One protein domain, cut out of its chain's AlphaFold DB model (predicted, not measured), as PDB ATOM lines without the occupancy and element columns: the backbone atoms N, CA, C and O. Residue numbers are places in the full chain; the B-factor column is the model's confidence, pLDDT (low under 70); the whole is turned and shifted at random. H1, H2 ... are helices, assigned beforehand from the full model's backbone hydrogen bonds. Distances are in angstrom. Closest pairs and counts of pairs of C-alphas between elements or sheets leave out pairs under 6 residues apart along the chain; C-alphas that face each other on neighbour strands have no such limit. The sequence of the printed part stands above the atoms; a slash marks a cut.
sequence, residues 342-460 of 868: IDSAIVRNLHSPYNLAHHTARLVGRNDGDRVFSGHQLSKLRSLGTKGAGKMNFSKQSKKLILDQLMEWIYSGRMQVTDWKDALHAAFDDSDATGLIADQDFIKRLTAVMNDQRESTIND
ATOM      1  N   ILE A 342     201.810 201.726 223.958       54.78
ATOM      2  CA  ILE A 342     200.387 202.034 224.193       54.78
ATOM      3  C   ILE A 342     199.725 200.870 224.946       54.78
ATOM      4  O   ILE A 342     199.940 199.709 224.604       54.78
ATOM      5  N   ASP A 343     198.936 201.170 225.985       66.50
ATOM      6  CA  ASP A 343     198.176 200.162 226.737       66.50
ATOM      7  C   ASP A 343     197.232 199.399 225.791       66.50
ATOM      8  O   ASP A 343     196.444 200.007 225.064       66.50
ATOM      9  N   SER A 344     197.288 198.066 225.825       64.19
ATOM     10  CA  SER A 344     196.424 197.163 225.048       64.19
ATOM     11  C   SER A 344     194.932 197.516 225.113       64.19
ATOM     12  O   SER A 344     194.211 197.337 224.133       64.19
ATOM     13  N   ALA A 345     194.459 198.063 226.238       70.19
ATOM     14  CA  ALA A 345     193.072 198.473 226.397       70.19
ATOM     15  C   ALA A 345     192.731 199.749 225.609       70.19
ATOM     16  O   ALA A 345     191.609 199.880 225.125       70.19
ATOM     17  N   ILE A 346     193.686 200.667 225.449       75.38
ATOM     18  CA  ILE A 346     193.524 201.868 224.617       75.38
ATOM     19  C   ILE A 346     193.528 201.471 223.155       75.38
ATOM     20  O   ILE A 346     192.645 201.897 222.423       75.38
ATOM     21  N   VAL A 347     194.462 200.610 222.739       71.69
ATOM     22  CA  VAL A 347     194.481 200.090 221.366       71.69
ATOM     23  C   VAL A 347     193.142 199.424 221.053       71.69
ATOM     24  O   VAL A 347     192.495 199.789 220.078       71.69
ATOM     25  N   ARG A 348     192.648 198.551 221.943       71.75
ATOM     26  CA  ARG A 348     191.323 197.936 221.790       71.75
ATOM     27  C   ARG A 348     190.215 198.972 221.619       71.75
ATOM     28  O   ARG A 348     189.356 198.809 220.756       71.75
ATOM     29  N   ASN A 349     190.236 200.026 222.429       79.62
ATOM     30  CA  ASN A 349     189.225 201.071 222.371       79.62
ATOM     31  C   ASN A 349     189.319 201.906 221.098       79.62
ATOM     32  O   ASN A 349     188.281 202.195 220.523       79.62
ATOM     33  N   LEU A 350     190.512 202.218 220.590       79.31
ATOM     34  CA  LEU A 350     190.682 202.927 219.316       79.31
ATOM     35  C   LEU A 350     190.104 202.163 218.113       79.31
ATOM     36  O   LEU A 350     189.815 202.779 217.090       79.31
ATOM     37  N   HIS A 351     189.873 200.858 218.261       74.81
ATOM     38  CA  HIS A 351     189.170 200.014 217.296       74.81
ATOM     39  C   HIS A 351     187.699 199.727 217.679       74.81
ATOM     40  O   HIS A 351     187.092 198.810 217.124       74.81
ATOM     41  N   SER A 352     187.104 200.476 218.616       77.81
ATOM     42  CA  SER A 352     185.668 200.397 218.921       77.81
ATOM     43  C   SER A 352     184.814 200.939 217.764       77.81
ATOM     44  O   SER A 352     185.310 201.740 216.967       77.81
ATOM     45  N   PRO A 353     183.523 200.562 217.659       78.12
ATOM     46  CA  PRO A 353     182.638 201.072 216.610       78.12
ATOM     47  C   PRO A 353     182.610 202.601 216.520       78.12
ATOM     48  O   PRO A 353     182.678 203.140 215.416       78.12
ATOM     49  N   TYR A 354     182.574 203.300 217.663       85.31
ATOM     50  CA  TYR A 354     182.654 204.761 217.678       85.31
ATOM     51  C   TYR A 354     183.998 205.243 217.119       85.31
ATOM     52  O   TYR A 354     184.035 206.049 216.193       85.31
ATOM     53  N   ASN A 355     185.115 204.734 217.641       82.31
ATOM     54  CA  ASN A 355     186.433 205.242 217.263       82.31
ATOM     55  C   ASN A 355     186.818 204.914 215.814       82.31
ATOM     56  O   ASN A 355     187.533 205.697 215.190       82.31
ATOM     57  N   LEU A 356     186.298 203.820 215.253       76.81
ATOM     58  CA  LEU A 356     186.408 203.521 213.825       76.81
ATOM     59  C   LEU A 356     185.588 204.505 212.983       76.81
ATOM     60  O   LEU A 356     186.121 205.056 212.021       76.81
ATOM     61  N   ALA A 357     184.332 204.768 213.363       76.75
ATOM     62  CA  ALA A 357     183.456 205.706 212.656       76.75
ATOM     63  C   ALA A 357     183.966 207.157 212.705       76.75
ATOM     64  O   ALA A 357     183.765 207.918 211.763       76.75
ATOM     65  N   HIS A 358     184.644 207.530 213.793       80.12
ATOM     66  CA  HIS A 358     185.188 208.871 214.012       80.12
ATOM     67  C   HIS A 358     186.691 208.984 213.715       80.12
ATOM     68  O   HIS A 358     187.277 210.051 213.882       80.12
ATOM     69  N   HIS A 359     187.326 207.905 213.244       79.88
ATOM     70  CA  HIS A 359     188.759 207.834 212.946       79.88
ATOM     71  C   HIS A 359     189.679 208.289 214.097       79.88
ATOM     72  O   HIS A 359     190.782 208.789 213.854       79.88
ATOM     73  N   THR A 360     189.272 208.079 215.352       83.69
ATOM     74  CA  THR A 360     189.970 208.569 216.554       83.69
ATOM     75  C   THR A 360     191.410 208.064 216.653       83.69
ATOM     76  O   THR A 360     192.276 208.757 217.180       83.69
ATOM     77  N   ALA A 361     191.714 206.892 216.085       79.88
ATOM     78  CA  ALA A 361     193.079 206.363 216.008       79.88
ATOM     79  C   ALA A 361     194.069 207.344 215.347       79.88
ATOM     80  O   ALA A 361     195.225 207.420 215.758       79.88
ATOM     81  N   ARG A 362     193.618 208.165 214.384       79.06
ATOM     82  CA  ARG A 362     194.456 209.179 213.712       79.06
ATOM     83  C   ARG A 362     194.882 210.321 214.641       79.06
ATOM     84  O   ARG A 362     195.837 211.033 214.326       79.06
ATOM     85  N   LEU A 363     194.198 210.483 215.773       85.06
ATOM     86  CA  LEU A 363     194.486 211.481 216.800       85.06
ATOM     87  C   LEU A 363     195.514 210.985 217.824       85.06
ATOM     88  O   LEU A 363     195.973 211.782 218.642       85.06
ATOM     89  N   VAL A 364     195.891 209.702 217.790       83.31
ATOM     90  CA  VAL A 364     196.773 209.088 218.790       83.31
ATOM     91  C   VAL A 364     198.149 208.797 218.203       83.31
ATOM     92  O   VAL A 364     198.305 208.067 217.229       83.31
ATOM     93  N   GLY A 365     199.166 209.399 218.809       71.31
ATOM     94  CA  GLY A 365     200.570 209.260 218.463       71.31
ATOM     95  C   GLY A 365     201.314 208.388 219.467       71.31
ATOM     96  O   GLY A 365     200.855 208.137 220.587       71.31
ATOM     97  N   ARG A 366     202.501 207.935 219.061       66.25
ATOM     98  CA  ARG A 366     203.361 207.115 219.917       66.25
ATOM     99  C   ARG A 366     203.987 207.943 221.038       66.25
ATOM    100  O   ARG A 366     204.000 207.486 222.178       66.25
ATOM    101  N   ASN A 367     204.465 209.147 220.725       66.12
ATOM    102  CA  ASN A 367     205.058 210.060 221.699       66.12
ATOM    103  C   ASN A 367     204.179 211.293 221.932       66.12
ATOM    104  O   ASN A 367     203.325 211.649 221.115       66.12
ATOM    105  N   ASP A 368     204.425 211.967 223.055       70.88
ATOM    106  CA  ASP A 368     203.815 213.259 223.360       70.88
ATOM    107  C   ASP A 368     204.144 214.274 222.257       70.88
ATOM    108  O   ASP A 368     205.306 214.536 221.951       70.88
ATOM    109  N   GLY A 369     203.102 214.867 221.671       70.81
ATOM    110  CA  GLY A 369     203.221 215.908 220.653       70.81
ATOM    111  C   GLY A 369     203.172 215.429 219.199       70.81
ATOM    112  O   GLY A 369     202.909 216.281 218.344       70.81
ATOM    113  N   ASP A 370     203.335 214.124 218.929       71.38
ATOM    114  CA  ASP A 370     203.275 213.534 217.574       71.38
ATOM    115  C   ASP A 370     201.885 213.698 216.934       71.38
ATOM    116  O   ASP A 370     201.756 213.998 215.747       71.38
ATOM    117  N   ARG A 371     200.832 213.506 217.734       84.44
ATOM    118  CA  ARG A 371     199.422 213.709 217.367       84.44
ATOM    119  C   ARG A 371     198.710 214.506 218.466       84.44
ATOM    120  O   ARG A 371     199.377 215.095 219.321       84.44
ATOM    121  N   VAL A 372     197.376 214.574 218.425       86.56
ATOM    122  CA  VAL A 372     196.565 215.242 219.460       86.56
ATOM    123  C   VAL A 372     196.807 214.619 220.835       86.56
ATOM    124  O   VAL A 372     197.057 215.345 221.794       86.56
ATOM    125  N   PHE A 373     196.796 213.289 220.917       87.25
ATOM    126  CA  PHE A 373     197.021 212.536 222.146       87.25
ATOM    127  C   PHE A 373     198.207 211.592 222.002       87.25
ATOM    128  O   PHE A 373     198.457 211.062 220.922       87.25
ATOM    129  N   SER A 374     198.898 211.307 223.098       82.69
ATOM    130  CA  SER A 374     199.785 210.149 223.186       82.69
ATOM    131  C   SER A 374     199.107 208.974 223.881       82.69
ATOM    132  O   SER A 374     198.190 209.143 224.694       82.69
ATOM    133  N   GLY A 375     199.620 207.764 223.637       77.56
ATOM    134  CA  GLY A 375     199.222 206.591 224.418       77.56
ATOM    135  C   GLY A 375     199.400 206.798 225.928       77.56
ATOM    136  O   GLY A 375     198.550 206.374 226.706       77.56
ATOM    137  N   HIS A 376     200.441 207.520 226.360       79.81
ATOM    138  CA  HIS A 376     200.664 207.806 227.778       79.81
ATOM    139  C   HIS A 376     199.584 208.721 228.375       79.81
ATOM    140  O   HIS A 376     199.065 208.425 229.458       79.81
ATOM    141  N   GLN A 377     199.220 209.800 227.676       86.06
ATOM    142  CA  GLN A 377     198.155 210.712 228.103       86.06
ATOM    143  C   GLN A 377     196.828 209.963 228.262       86.06
ATOM    144  O   GLN A 377     196.176 210.073 229.303       86.06
ATOM    145  N   LEU A 378     196.472 209.137 227.277       88.88
ATOM    146  CA  LEU A 378     195.250 208.337 227.314       88.88
ATOM    147  C   LEU A 378     195.276 207.287 228.437       88.88
ATOM    148  O   LEU A 378     194.276 207.130 229.137       88.88
ATOM    149  N   SER A 379     196.422 206.649 228.701       83.88
ATOM    150  CA  SER A 379     196.585 205.727 229.839       83.88
ATOM    151  C   SER A 379     196.399 206.431 231.174       83.88
ATOM    152  O   SER A 379     195.740 205.901 232.072       83.88
ATOM    153  N   LYS A 380     196.936 207.650 231.307       87.19
ATOM    154  CA  LYS A 380     196.741 208.466 232.508       87.19
ATOM    155  C   LYS A 380     195.257 208.757 232.712       87.19
ATOM    156  O   LYS A 380     194.757 208.522 233.810       87.19
ATOM    157  N   LEU A 381     194.551 209.199 231.669       91.69
ATOM    158  CA  LEU A 381     193.117 209.494 231.746       91.69
ATOM    159  C   LEU A 381     192.309 208.240 232.102       91.69
ATOM    160  O   LEU A 381     191.510 208.276 233.039       91.69
ATOM    161  N   ARG A 382     192.589 207.111 231.439       89.75
ATOM    162  CA  ARG A 382     191.946 205.816 231.701       89.75
ATOM    163  C   ARG A 382     192.115 205.375 233.155       89.75
ATOM    164  O   ARG A 382     191.148 204.920 233.763       89.75
ATOM    165  N   SER A 383     193.302 205.565 233.737       87.94
ATOM    166  CA  SER A 383     193.598 205.166 235.123       87.94
ATOM    167  C   SER A 383     192.717 205.856 236.180       87.94
ATOM    168  O   SER A 383     192.524 205.323 237.272       87.94
ATOM    169  N   LEU A 384     192.129 207.014 235.851       91.75
ATOM    170  CA  LEU A 384     191.224 207.757 236.736       91.75
ATOM    171  C   LEU A 384     189.807 207.152 236.774       91.75
ATOM    172  O   LEU A 384     189.047 207.408 237.714       91.75
ATOM    173  N   GLY A 385     189.445 206.342 235.775       87.50
ATOM    174  CA  GLY A 385     188.147 205.681 235.659       87.50
ATOM    175  C   GLY A 385     188.063 204.408 236.490       87.50
ATOM    176  O   GLY A 385     188.348 203.317 236.009       87.50
ATOM    177  N   THR A 386     187.598 204.526 237.732       83.19
ATOM    178  CA  THR A 386     187.358 203.372 238.609       83.19
ATOM    179  C   THR A 386     185.865 203.132 238.838       83.19
ATOM    180  O   THR A 386     185.077 204.041 239.131       83.19
ATOM    181  N   LYS A 387     185.452 201.869 238.692       82.81
ATOM    182  CA  LYS A 387     184.100 201.394 239.014       82.81
ATOM    183  C   LYS A 387     184.135 200.650 240.345       82.81
ATOM    184  O   LYS A 387     185.086 199.931 240.637       82.81
ATOM    185  N   GLY A 388     183.105 200.832 241.168       70.69
ATOM    186  CA  GLY A 388     182.957 200.045 242.394       70.69
ATOM    187  C   GLY A 388     182.665 198.573 242.082       70.69
ATOM    188  O   GLY A 388     182.115 198.264 241.025       70.69
ATOM    189  N   ALA A 389     182.983 197.663 243.005       68.12
ATOM    190  CA  ALA A 389     182.663 196.243 242.846       68.12
ATOM    191  C   ALA A 389     181.159 196.044 242.556       68.12
ATOM    192  O   ALA A 389     180.304 196.548 243.287       68.12
ATOM    193  N   GLY A 390     180.839 195.352 241.456       67.94
ATOM    194  CA  GLY A 390     179.460 195.114 241.007       67.94
ATOM    195  C   GLY A 390     178.708 196.352 240.495       67.94
ATOM    196  O   GLY A 390     177.493 196.292 240.311       67.94
ATOM    197  N   LYS A 391     179.384 197.491 240.282       74.69
ATOM    198  CA  LYS A 391     178.780 198.707 239.718       74.69
ATOM    199  C   LYS A 391     179.129 198.842 238.238       74.69
ATOM    200  O   LYS A 391     180.291 198.768 237.862       74.69
ATOM    201  N   MET A 392     178.114 199.121 237.421       77.12
ATOM    202  CA  MET A 392     178.283 199.351 235.980       77.12
ATOM    203  C   MET A 392     178.866 200.736 235.652       77.12
ATOM    204  O   MET A 392     179.490 200.899 234.607       77.12
ATOM    205  N   ASN A 393     178.719 201.710 236.559       81.19
ATOM    206  CA  ASN A 393     179.059 203.118 236.330       81.19
ATOM    207  C   ASN A 393     180.281 203.563 237.148       81.19
ATOM    208  O   ASN A 393     180.534 203.042 238.239       81.19
ATOM    209  N   PHE A 394     180.985 204.589 236.659       88.56
ATOM    210  CA  PHE A 394     182.081 205.231 237.390       88.56
ATOM    211  C   PHE A 394     181.638 205.833 238.724       88.56
ATOM    212  O   PHE A 394     180.528 206.361 238.863       88.56
ATOM    213  N   SER A 395     182.544 205.790 239.704       87.88
ATOM    214  CA  SER A 395     182.328 206.447 240.993       87.88
ATOM    215  C   SER A 395     182.279 207.977 240.842       87.88
ATOM    216  O   SER A 395     182.863 208.543 239.915       87.88
ATOM    217  N   LYS A 396     181.624 208.675 241.782       87.44
ATOM    218  CA  LYS A 396     181.602 210.154 241.800       87.44
ATOM    219  C   LYS A 396     183.011 210.756 241.844       87.44
ATOM    220  O   LYS A 396     183.262 211.776 241.212       87.44
ATOM    221  N   GLN A 397     183.924 210.117 242.578       90.00
ATOM    222  CA  GLN A 397     185.317 210.550 242.673       90.00
ATOM    223  C   GLN A 397     186.038 210.400 241.330       90.00
ATOM    224  O   GLN A 397     186.711 211.332 240.908       90.00
ATOM    225  N   SER A 398     185.844 209.279 240.633       90.88
ATOM    226  CA  SER A 398     186.427 209.035 239.306       90.88
ATOM    227  C   SER A 398     185.951 210.066 238.290       90.88
ATOM    228  O   SER A 398     186.769 210.682 237.619       90.88
ATOM    229  N   LYS A 399     184.637 210.332 238.236       92.31
ATOM    230  CA  LYS A 399     184.067 211.362 237.352       92.31
ATOM    231  C   LYS A 399     184.685 212.739 237.601       92.31
ATOM    232  O   LYS A 399     185.013 213.436 236.649       92.31
ATOM    233  N   LYS A 400     184.881 213.106 238.874       91.56
ATOM    234  CA  LYS A 400     185.553 214.356 239.250       91.56
ATOM    235  C   LYS A 400     187.007 214.382 238.770       91.56
ATOM    236  O   LYS A 400     187.398 215.352 238.143       91.56
ATOM    237  N   LEU A 401     187.786 213.332 239.032       93.81
ATOM    238  CA  LEU A 401     189.198 213.273 238.632       93.81
ATOM    239  C   LEU A 401     189.372 213.329 237.109       93.81
ATOM    240  O   LEU A 401     190.260 214.022 236.625       93.81
ATOM    241  N   ILE A 402     188.508 212.637 236.361       95.00
ATOM    242  CA  ILE A 402     188.482 212.688 234.893       95.00
ATOM    243  C   ILE A 402     188.199 214.118 234.424       95.00
ATOM    244  O   ILE A 402     188.929 214.639 233.586       95.00
ATOM    245  N   LEU A 403     187.176 214.769 234.990       92.75
ATOM    246  CA  LEU A 403     186.836 216.153 234.659       92.75
ATOM    247  C   LEU A 403     188.001 217.106 234.962       92.75
ATOM    248  O   LEU A 403     188.377 217.894 234.101       92.75
ATOM    249  N   ASP A 404     188.591 217.007 236.156       92.19
ATOM    250  CA  ASP A 404     189.727 217.830 236.588       92.19
ATOM    251  C   ASP A 404     190.921 217.661 235.634       92.19
ATOM    252  O   ASP A 404     191.553 218.647 235.255       92.19
ATOM    253  N   GLN A 405     191.181 216.435 235.170       94.31
ATOM    254  CA  GLN A 405     192.256 216.155 234.218       94.31
ATOM    255  C   GLN A 405     191.995 216.750 232.826       94.31
ATOM    256  O   GLN A 405     192.928 217.289 232.225       94.31
ATOM    257  N   LEU A 406     190.758 216.670 232.318       93.12
ATOM    258  CA  LEU A 406     190.383 217.295 231.043       93.12
ATOM    259  C   LEU A 406     190.481 218.823 231.129       93.12
ATOM    260  O   LEU A 406     191.026 219.452 230.224       93.12
ATOM    261  N   MET A 407     190.007 219.415 232.230       89.88
ATOM    262  CA  MET A 407     190.104 220.858 232.466       89.88
ATOM    263  C   MET A 407     191.567 221.315 232.529       89.88
ATOM    264  O   MET A 407     191.916 222.305 231.892       89.88
ATOM    265  N   GLU A 408     192.439 220.582 233.232       90.69
ATOM    266  CA  GLU A 408     193.882 220.866 233.270       90.69
ATOM    267  C   GLU A 408     194.487 220.896 231.858       90.69
ATOM    268  O   GLU A 408     195.260 221.800 231.532       90.69
ATOM    269  N   TRP A 409     194.141 219.930 231.002       89.81
ATOM    270  CA  TRP A 409     194.665 219.870 229.636       89.81
ATOM    271  C   TRP A 409     194.181 221.017 228.752       89.81
ATOM    272  O   TRP A 409     194.984 221.532 227.975       89.81
ATOM    273  N   ILE A 410     192.927 221.450 228.907       86.69
ATOM    274  CA  ILE A 410     192.386 222.616 228.196       86.69
ATOM    275  C   ILE A 410     193.103 223.892 228.653       86.69
ATOM    276  O   ILE A 410     193.677 224.598 227.830       86.69
ATOM    277  N   TYR A 411     193.160 224.159 229.963       82.88
ATOM    278  CA  TYR A 411     193.787 225.381 230.490       82.88
ATOM    279  C   TYR A 411     195.291 225.472 230.212       82.88
ATOM    280  O   TYR A 411     195.829 226.566 230.071       82.88
ATOM    281  N   SER A 412     195.984 224.333 230.149       83.69
ATOM    282  CA  SER A 412     197.418 224.288 229.832       83.69
ATOM    283  C   SER A 412     197.723 224.279 228.330       83.69
ATOM    284  O   SER A 412     198.894 224.186 227.961       83.69
ATOM    285  N   GLY A 413     196.702 224.334 227.464       79.25
ATOM    286  CA  GLY A 413     196.864 224.275 226.007       79.25
ATOM    287  C   GLY A 413     197.379 222.927 225.487       79.25
ATOM    288  O   GLY A 413     197.839 222.835 224.352       79.25
ATOM    289  N   ARG A 414     197.326 221.866 226.305       81.88
ATOM    290  CA  ARG A 414     197.722 220.500 225.909       81.88
ATOM    291  C   ARG A 414     196.659 219.798 225.067       81.88
ATOM    292  O   ARG A 414     196.968 218.797 224.429       81.88
ATOM    293  N   MET A 415     195.430 220.302 225.091       85.69
ATOM    294  CA  MET A 415     194.273 219.798 224.358       85.69
ATOM    295  C   MET A 415     193.393 220.988 223.955       85.69
ATOM    296  O   MET A 415     193.242 221.920 224.746       85.69
ATOM    297  N   GLN A 416     192.805 220.972 222.756       83.75
ATOM    298  CA  GLN A 416     191.845 222.005 222.354       83.75
ATOM    299  C   GLN A 416     190.465 221.732 222.959       83.75
ATOM    300  O   GLN A 416     190.117 220.601 223.303       83.75
ATOM    301  N   VAL A 417     189.642 222.779 223.054       81.44
ATOM    302  CA  VAL A 417     188.275 222.696 223.596       81.44
ATOM    303  C   VAL A 417     187.353 221.770 222.799       81.44
ATOM    304  O   VAL A 417     186.313 221.380 223.311       81.44
ATOM    305  N   THR A 418     187.708 221.399 221.571       84.19
ATOM    306  CA  THR A 418     186.943 220.473 220.726       84.19
ATOM    307  C   THR A 418     187.315 219.006 220.948       84.19
ATOM    308  O   THR A 418     186.496 218.129 220.694       84.19
ATOM    309  N   ASP A 419     188.509 218.723 221.474       88.75
ATOM    310  CA  ASP A 419     189.084 217.370 221.474       88.75
ATOM    311  C   ASP A 419     188.595 216.497 222.646       88.75
ATOM    312  O   ASP A 419     188.857 215.296 222.695       88.75
ATOM    313  N   TRP A 420     187.904 217.070 223.638       89.50
ATOM    314  CA  TRP A 420     187.591 216.363 224.889       89.50
ATOM    315  C   TRP A 420     186.724 215.113 224.684       89.50
ATOM    316  O   TRP A 420     186.859 214.152 225.442       89.50
ATOM    317  N   LYS A 421     185.836 215.113 223.678       90.50
ATOM    318  CA  LYS A 421     185.007 213.942 223.347       90.50
ATOM    319  C   LYS A 421     185.885 212.806 222.848       90.50
ATOM    320  O   LYS A 421     185.770 211.688 223.344       90.50
ATOM    321  N   ASP A 422     186.797 213.120 221.938       91.00
ATOM    322  CA  ASP A 422     187.729 212.154 221.369       91.00
ATOM    323  C   ASP A 422     188.685 211.622 222.438       91.00
ATOM    324  O   ASP A 422     188.943 210.424 222.479       91.00
ATOM    325  N   ALA A 423     189.117 212.463 223.385       92.25
ATOM    326  CA  ALA A 423     189.910 212.026 224.535       92.25
ATOM    327  C   ALA A 423     189.164 210.992 225.400       92.25
ATOM    328  O   ALA A 423     189.748 209.991 225.820       92.25
ATOM    329  N   LEU A 424     187.869 211.217 225.664       93.56
ATOM    330  CA  LEU A 424     187.040 210.284 226.431       93.56
ATOM    331  C   LEU A 424     186.823 208.967 225.683       93.56
ATOM    332  O   LEU A 424     187.000 207.906 226.281       93.56
ATOM    333  N   HIS A 425     186.470 209.024 224.399       92.06
ATOM    334  CA  HIS A 425     186.246 207.829 223.584       92.06
ATOM    335  C   HIS A 425     187.536 207.048 223.309       92.06
ATOM    336  O   HIS A 425     187.509 205.822 223.271       92.06
ATOM    337  N   ALA A 426     188.683 207.718 223.189       89.44
ATOM    338  CA  ALA A 426     189.977 207.056 223.054       89.44
ATOM    339  C   ALA A 426     190.421 206.367 224.359       89.44
ATOM    340  O   ALA A 426     191.019 205.291 224.326       89.44
ATOM    341  N   ALA A 427     190.137 206.970 225.519       90.38
ATOM    342  CA  ALA A 427     190.577 206.446 226.814       90.38
ATOM    343  C   ALA A 427     189.628 205.396 227.420       90.38
ATOM    344  O   ALA A 427     190.091 204.490 228.120       90.38
ATOM    345  N   PHE A 428     188.317 205.492 227.179       90.44
ATOM    346  CA  PHE A 428     187.284 204.673 227.824       90.44
ATOM    347  C   PHE A 428     186.456 203.882 226.815       90.44
ATOM    348  O   PHE A 428     186.373 204.229 225.647       90.44
ATOM    349  N   ASP A 429     185.863 202.784 227.277       86.31
ATOM    350  CA  ASP A 429     185.008 201.942 226.440       86.31
ATOM    351  C   ASP A 429     183.737 202.734 226.057       86.31
ATOM    352  O   ASP A 429     183.280 203.575 226.837       86.31
ATOM    353  N   ASP A 430     183.132 202.470 224.892       84.94
ATOM    354  CA  ASP A 430     182.051 203.307 224.331       84.94
ATOM    355  C   ASP A 430     180.885 203.552 225.307       84.94
ATOM    356  O   ASP A 430     180.367 204.668 225.400       84.94
ATOM    357  N   SER A 431     180.492 202.539 226.092       85.62
ATOM    358  CA  SER A 431     179.433 202.673 227.106       85.62
ATOM    359  C   SER A 431     179.802 203.645 228.228       85.62
ATOM    360  O   SER A 431     178.948 204.363 228.747       85.62
ATOM    361  N   ASP A 432     181.076 203.665 228.609       88.25
ATOM    362  CA  ASP A 432     181.602 204.478 229.700       88.25
ATOM    363  C   ASP A 432     181.815 205.923 229.264       88.25
ATOM    364  O   ASP A 432     181.421 206.840 229.988       88.25
ATOM    365  N   ALA A 433     182.361 206.123 228.062       90.75
ATOM    366  CA  ALA A 433     182.448 207.437 227.434       90.75
ATOM    367  C   ALA A 433     181.046 208.051 227.273       90.75
ATOM    368  O   ALA A 433     180.799 209.162 227.744       90.75
ATOM    369  N   THR A 434     180.085 207.285 226.742       87.75
ATOM    370  CA  THR A 434     178.682 207.719 226.615       87.75
ATOM    371  C   THR A 434     178.066 208.045 227.978       87.75
ATOM    372  O   THR A 434     177.377 209.053 228.126       87.75
ATOM    373  N   GLY A 435     178.340 207.233 229.002       88.44
ATOM    374  CA  GLY A 435     177.857 207.464 230.363       88.44
ATOM    375  C   GLY A 435     178.434 208.720 231.030       88.44
ATOM    376  O   GLY A 435     177.752 209.334 231.853       88.44
ATOM    377  N   LEU A 436     179.665 209.115 230.688       89.88
ATOM    378  CA  LEU A 436     180.254 210.393 231.102       89.88
ATOM    379  C   LEU A 436     179.623 211.566 230.347       89.88
ATOM    380  O   LEU A 436     179.271 212.566 230.966       89.88
ATOM    381  N   ILE A 437     179.428 211.424 229.035       90.50
ATOM    382  CA  ILE A 437     178.829 212.460 228.183       90.50
ATOM    383  C   ILE A 437     177.361 212.716 228.554       90.50
ATOM    384  O   ILE A 437     176.885 213.842 228.462       90.50
ATOM    385  N   ALA A 438     176.635 211.697 229.016       88.81
ATOM    386  CA  ALA A 438     175.255 211.840 229.474       88.81
ATOM    387  C   ALA A 438     175.126 212.439 230.893       88.81
ATOM    388  O   ALA A 438     174.014 212.736 231.337       88.81
ATOM    389  N   ASP A 439     176.229 212.607 231.634       90.50
ATOM    390  CA  ASP A 439     176.206 213.158 232.989       90.50
ATOM    391  C   ASP A 439     176.051 214.689 232.957       90.50
ATOM    392  O   ASP A 439     176.953 215.429 232.561       90.50
ATOM    393  N   GLN A 440     174.884 215.169 233.395       90.38
ATOM    394  CA  GLN A 440     174.528 216.589 233.341       90.38
ATOM    395  C   GLN A 440     175.465 217.483 234.162       90.38
ATOM    396  O   GLN A 440     175.778 218.588 233.722       90.38
ATOM    397  N   ASP A 441     175.924 217.032 235.332       88.00
ATOM    398  CA  ASP A 441     176.815 217.827 236.183       88.00
ATOM    399  C   ASP A 441     178.221 217.905 235.580       88.00
ATOM    400  O   ASP A 441     178.854 218.966 235.611       88.00
ATOM    401  N   PHE A 442     178.694 216.789 235.015       90.25
ATOM    402  CA  PHE A 442     179.965 216.714 234.301       90.25
ATOM    403  C   PHE A 442     179.975 217.669 233.102       90.25
ATOM    404  O   PHE A 442     180.835 218.549 233.023       90.25
ATOM    405  N   ILE A 443     178.978 217.554 232.217       90.62
ATOM    406  CA  ILE A 443     178.877 218.387 231.015       90.62
ATOM    407  C   ILE A 443     178.675 219.853 231.369       90.62
ATOM    408  O   ILE A 443     179.376 220.698 230.825       90.62
ATOM    409  N   LYS A 444     177.797 220.181 232.324       91.06
ATOM    410  CA  LYS A 444     177.557 221.577 232.714       91.06
ATOM    411  C   LYS A 444     178.841 222.285 233.151       91.06
ATOM    412  O   LYS A 444     179.045 223.445 232.800       91.06
ATOM    413  N   ARG A 445     179.705 221.604 233.911       87.12
ATOM    414  CA  ARG A 445     180.998 222.157 234.343       87.12
ATOM    415  C   ARG A 445     181.986 222.270 233.190       87.12
ATOM    416  O   ARG A 445     182.622 223.310 233.059       87.12
ATOM    417  N   LEU A 446     182.085 221.237 232.355       87.12
ATOM    418  CA  LEU A 446     182.975 221.245 231.196       87.12
ATOM    419  C   LEU A 446     182.599 222.360 230.208       87.12
ATOM    420  O   LEU A 446     183.455 223.144 229.812       87.12
ATOM    421  N   THR A 447     181.311 222.498 229.888       86.94
ATOM    422  CA  THR A 447     180.790 223.562 229.021       86.94
ATOM    423  C   THR A 447     181.031 224.951 229.609       86.94
ATOM    424  O   THR A 447     181.366 225.863 228.862       86.94
ATOM    425  N   ALA A 448     180.911 225.130 230.930       87.00
ATOM    426  CA  ALA A 448     181.226 226.411 231.561       87.00
ATOM    427  C   ALA A 448     182.696 226.809 231.344       87.00
ATOM    428  O   ALA A 448     182.962 227.953 230.996       87.00
ATOM    429  N   VAL A 449     183.627 225.858 231.473       83.25
ATOM    430  CA  VAL A 449     185.057 226.084 231.202       83.25
ATOM    431  C   VAL A 449     185.317 226.382 229.726       83.25
ATOM    432  O   VAL A 449     186.057 227.309 229.411       83.25
ATOM    433  N   MET A 450     184.694 225.629 228.816       84.25
ATOM    434  CA  MET A 450     184.833 225.865 227.374       84.25
ATOM    435  C   MET A 450     184.336 227.257 226.972       84.25
ATOM    436  O   MET A 450     185.012 227.955 226.221       84.25
ATOM    437  N   ASN A 451     183.175 227.670 227.491       85.75
ATOM    438  CA  ASN A 451     182.604 228.983 227.209       85.75
ATOM    439  C   ASN A 451     183.460 230.111 227.794       85.75
ATOM    440  O   ASN A 451     183.652 231.117 227.126       85.75
ATOM    441  N   ASP A 452     183.993 229.938 229.007       84.12
ATOM    442  CA  ASP A 452     184.882 230.922 229.636       84.12
ATOM    443  C   ASP A 452     186.171 231.118 228.825       84.12
ATOM    444  O   ASP A 452     186.546 232.248 228.523       84.12
ATOM    445  N   GLN A 453     186.801 230.027 228.376       81.94
ATOM    446  CA  GLN A 453     187.964 230.092 227.483       81.94
ATOM    447  C   GLN A 453     187.633 230.790 226.160       81.94
ATOM    448  O   GLN A 453     188.332 231.725 225.773       81.94
ATOM    449  N   ARG A 454     186.540 230.386 225.504       84.62
ATOM    450  CA  ARG A 454     186.082 230.990 224.247       84.62
ATOM    451  C   ARG A 454     185.854 232.496 224.385       84.62
ATOM    452  O   ARG A 454     186.379 233.271 223.590       84.62
ATOM    453  N   GLU A 455     185.075 232.917 225.379       84.94
ATOM    454  CA  GLU A 455     184.755 234.332 225.595       84.94
ATOM    455  C   GLU A 455     185.986 235.137 226.019       84.94
ATOM    456  O   GLU A 455     186.153 236.271 225.574       84.94
ATOM    457  N   SER A 456     186.871 234.560 226.835       83.56
ATOM    458  CA  SER A 456     188.134 235.196 227.222       83.56
ATOM    459  C   SER A 456     188.997 235.504 225.997       83.56
ATOM    460  O   SER A 456     189.438 236.639 225.831       83.56
ATOM    461  N   THR A 457     189.160 234.541 225.084       83.12
ATOM    462  CA  THR A 457     189.942 234.739 223.856       83.12
ATOM    463  C   THR A 457     189.275 235.718 222.890       83.12
ATOM    464  O   THR A 457     189.947 236.599 222.367       83.12
ATOM    465  N   ILE A 458     187.958 235.616 222.670       84.56
ATOM    466  CA  ILE A 458     187.226 236.515 221.755       84.56
ATOM    467  C   ILE A 458     187.275 237.977 222.222       84.56
ATOM    468  O   ILE A 458     187.305 238.890 221.395       84.56
ATOM    469  N   ASN A 459     187.247 238.207 223.537       83.44
ATOM    470  CA  ASN A 459     187.219 239.552 224.110       83.44
ATOM    471  C   ASN A 459     188.620 240.122 224.409       83.44
ATOM    472  O   ASN A 459     188.721 241.305 224.746       83.44
ATOM    473  N   ASP A 460     189.690 239.334 224.272       83.00
ATOM    474  CA  ASP A 460     191.061 239.818 224.428       83.00
ATOM    475  C   ASP A 460     191.507 240.609 223.188       83.00
ATOM    476  O   ASP A 460     191.687 240.082 222.093       83.00
TER     477      ASP A 460
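What this domain is: This is residues 342 to 460 of the 868 residues of an uncharacterized protein of Limosilactobacillus albertensis (UniProt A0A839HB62). Short helices gather round H6, which lies near the middle, with H1, H3 and H4 packed on it; two long helices, H5 and H8, run side by side the same way, staggered, and residues 455 to 460 stick out at the end of H8. The printed part has 119 residues with eight named helices, H1 to H8 in order, and no named strand: all helix. It is compact, with a radius of gyration of the C-alphas of 14.2 A and spans of 45 by 33 by 23 A.

Where its parts are: H1 is residues 344 to 350, beginning at C-alpha 344 (196.424, 197.163, 225.048). H2 is 353 to 357, H3 360 to 363 and H4 375 to 383. H5, residues 396 to 411, is 22.5 A long. H6 is 420 to 427 and H7 430 to 437. H8, residues 440 to 459, is 27.8 A long and ends at C-alpha 459 (187.219, 239.552, 224.110).

How they stand to each other: H6 is the hub. H1 touches it at a steep tilt of 41 degrees, opposite ways; the closest C-alphas, Leu 350 and Ala 426, are 5.6 A apart. H4 touches H6, about perpendicular at 87 degrees, closest at C-alphas 378 and 427, 5.1 A. H3 touches H6, closest at C-alphas 360 and 422, 6.4 A. H2 and H7 only just touch H6, each with 3 pairs of C-alphas within 8 A; H6 and H7 form a helical hairpin. H5 touches H8 at a shallow tilt of 12 degrees, the same way, closest at C-alphas 403 and 442, 6.9 A; H8 does so with residues 442 to 449 alone. H6 and H8 are apart. In H1, H2 and H4 to H8 every O i to N i+4 pair is within hydrogen-bond range; H3 is too short for one.

The domain as a whole: The farthest C-alphas, Gly 390 and Asp 460, are 49.1 A apart. The printed part has no cut. The links H3 to H4 and H4 to H5 are long. Mean pLDDT of the printed part is 83.7; residues 342 to 344, 366 to 367 and 389 to 390 are under 70.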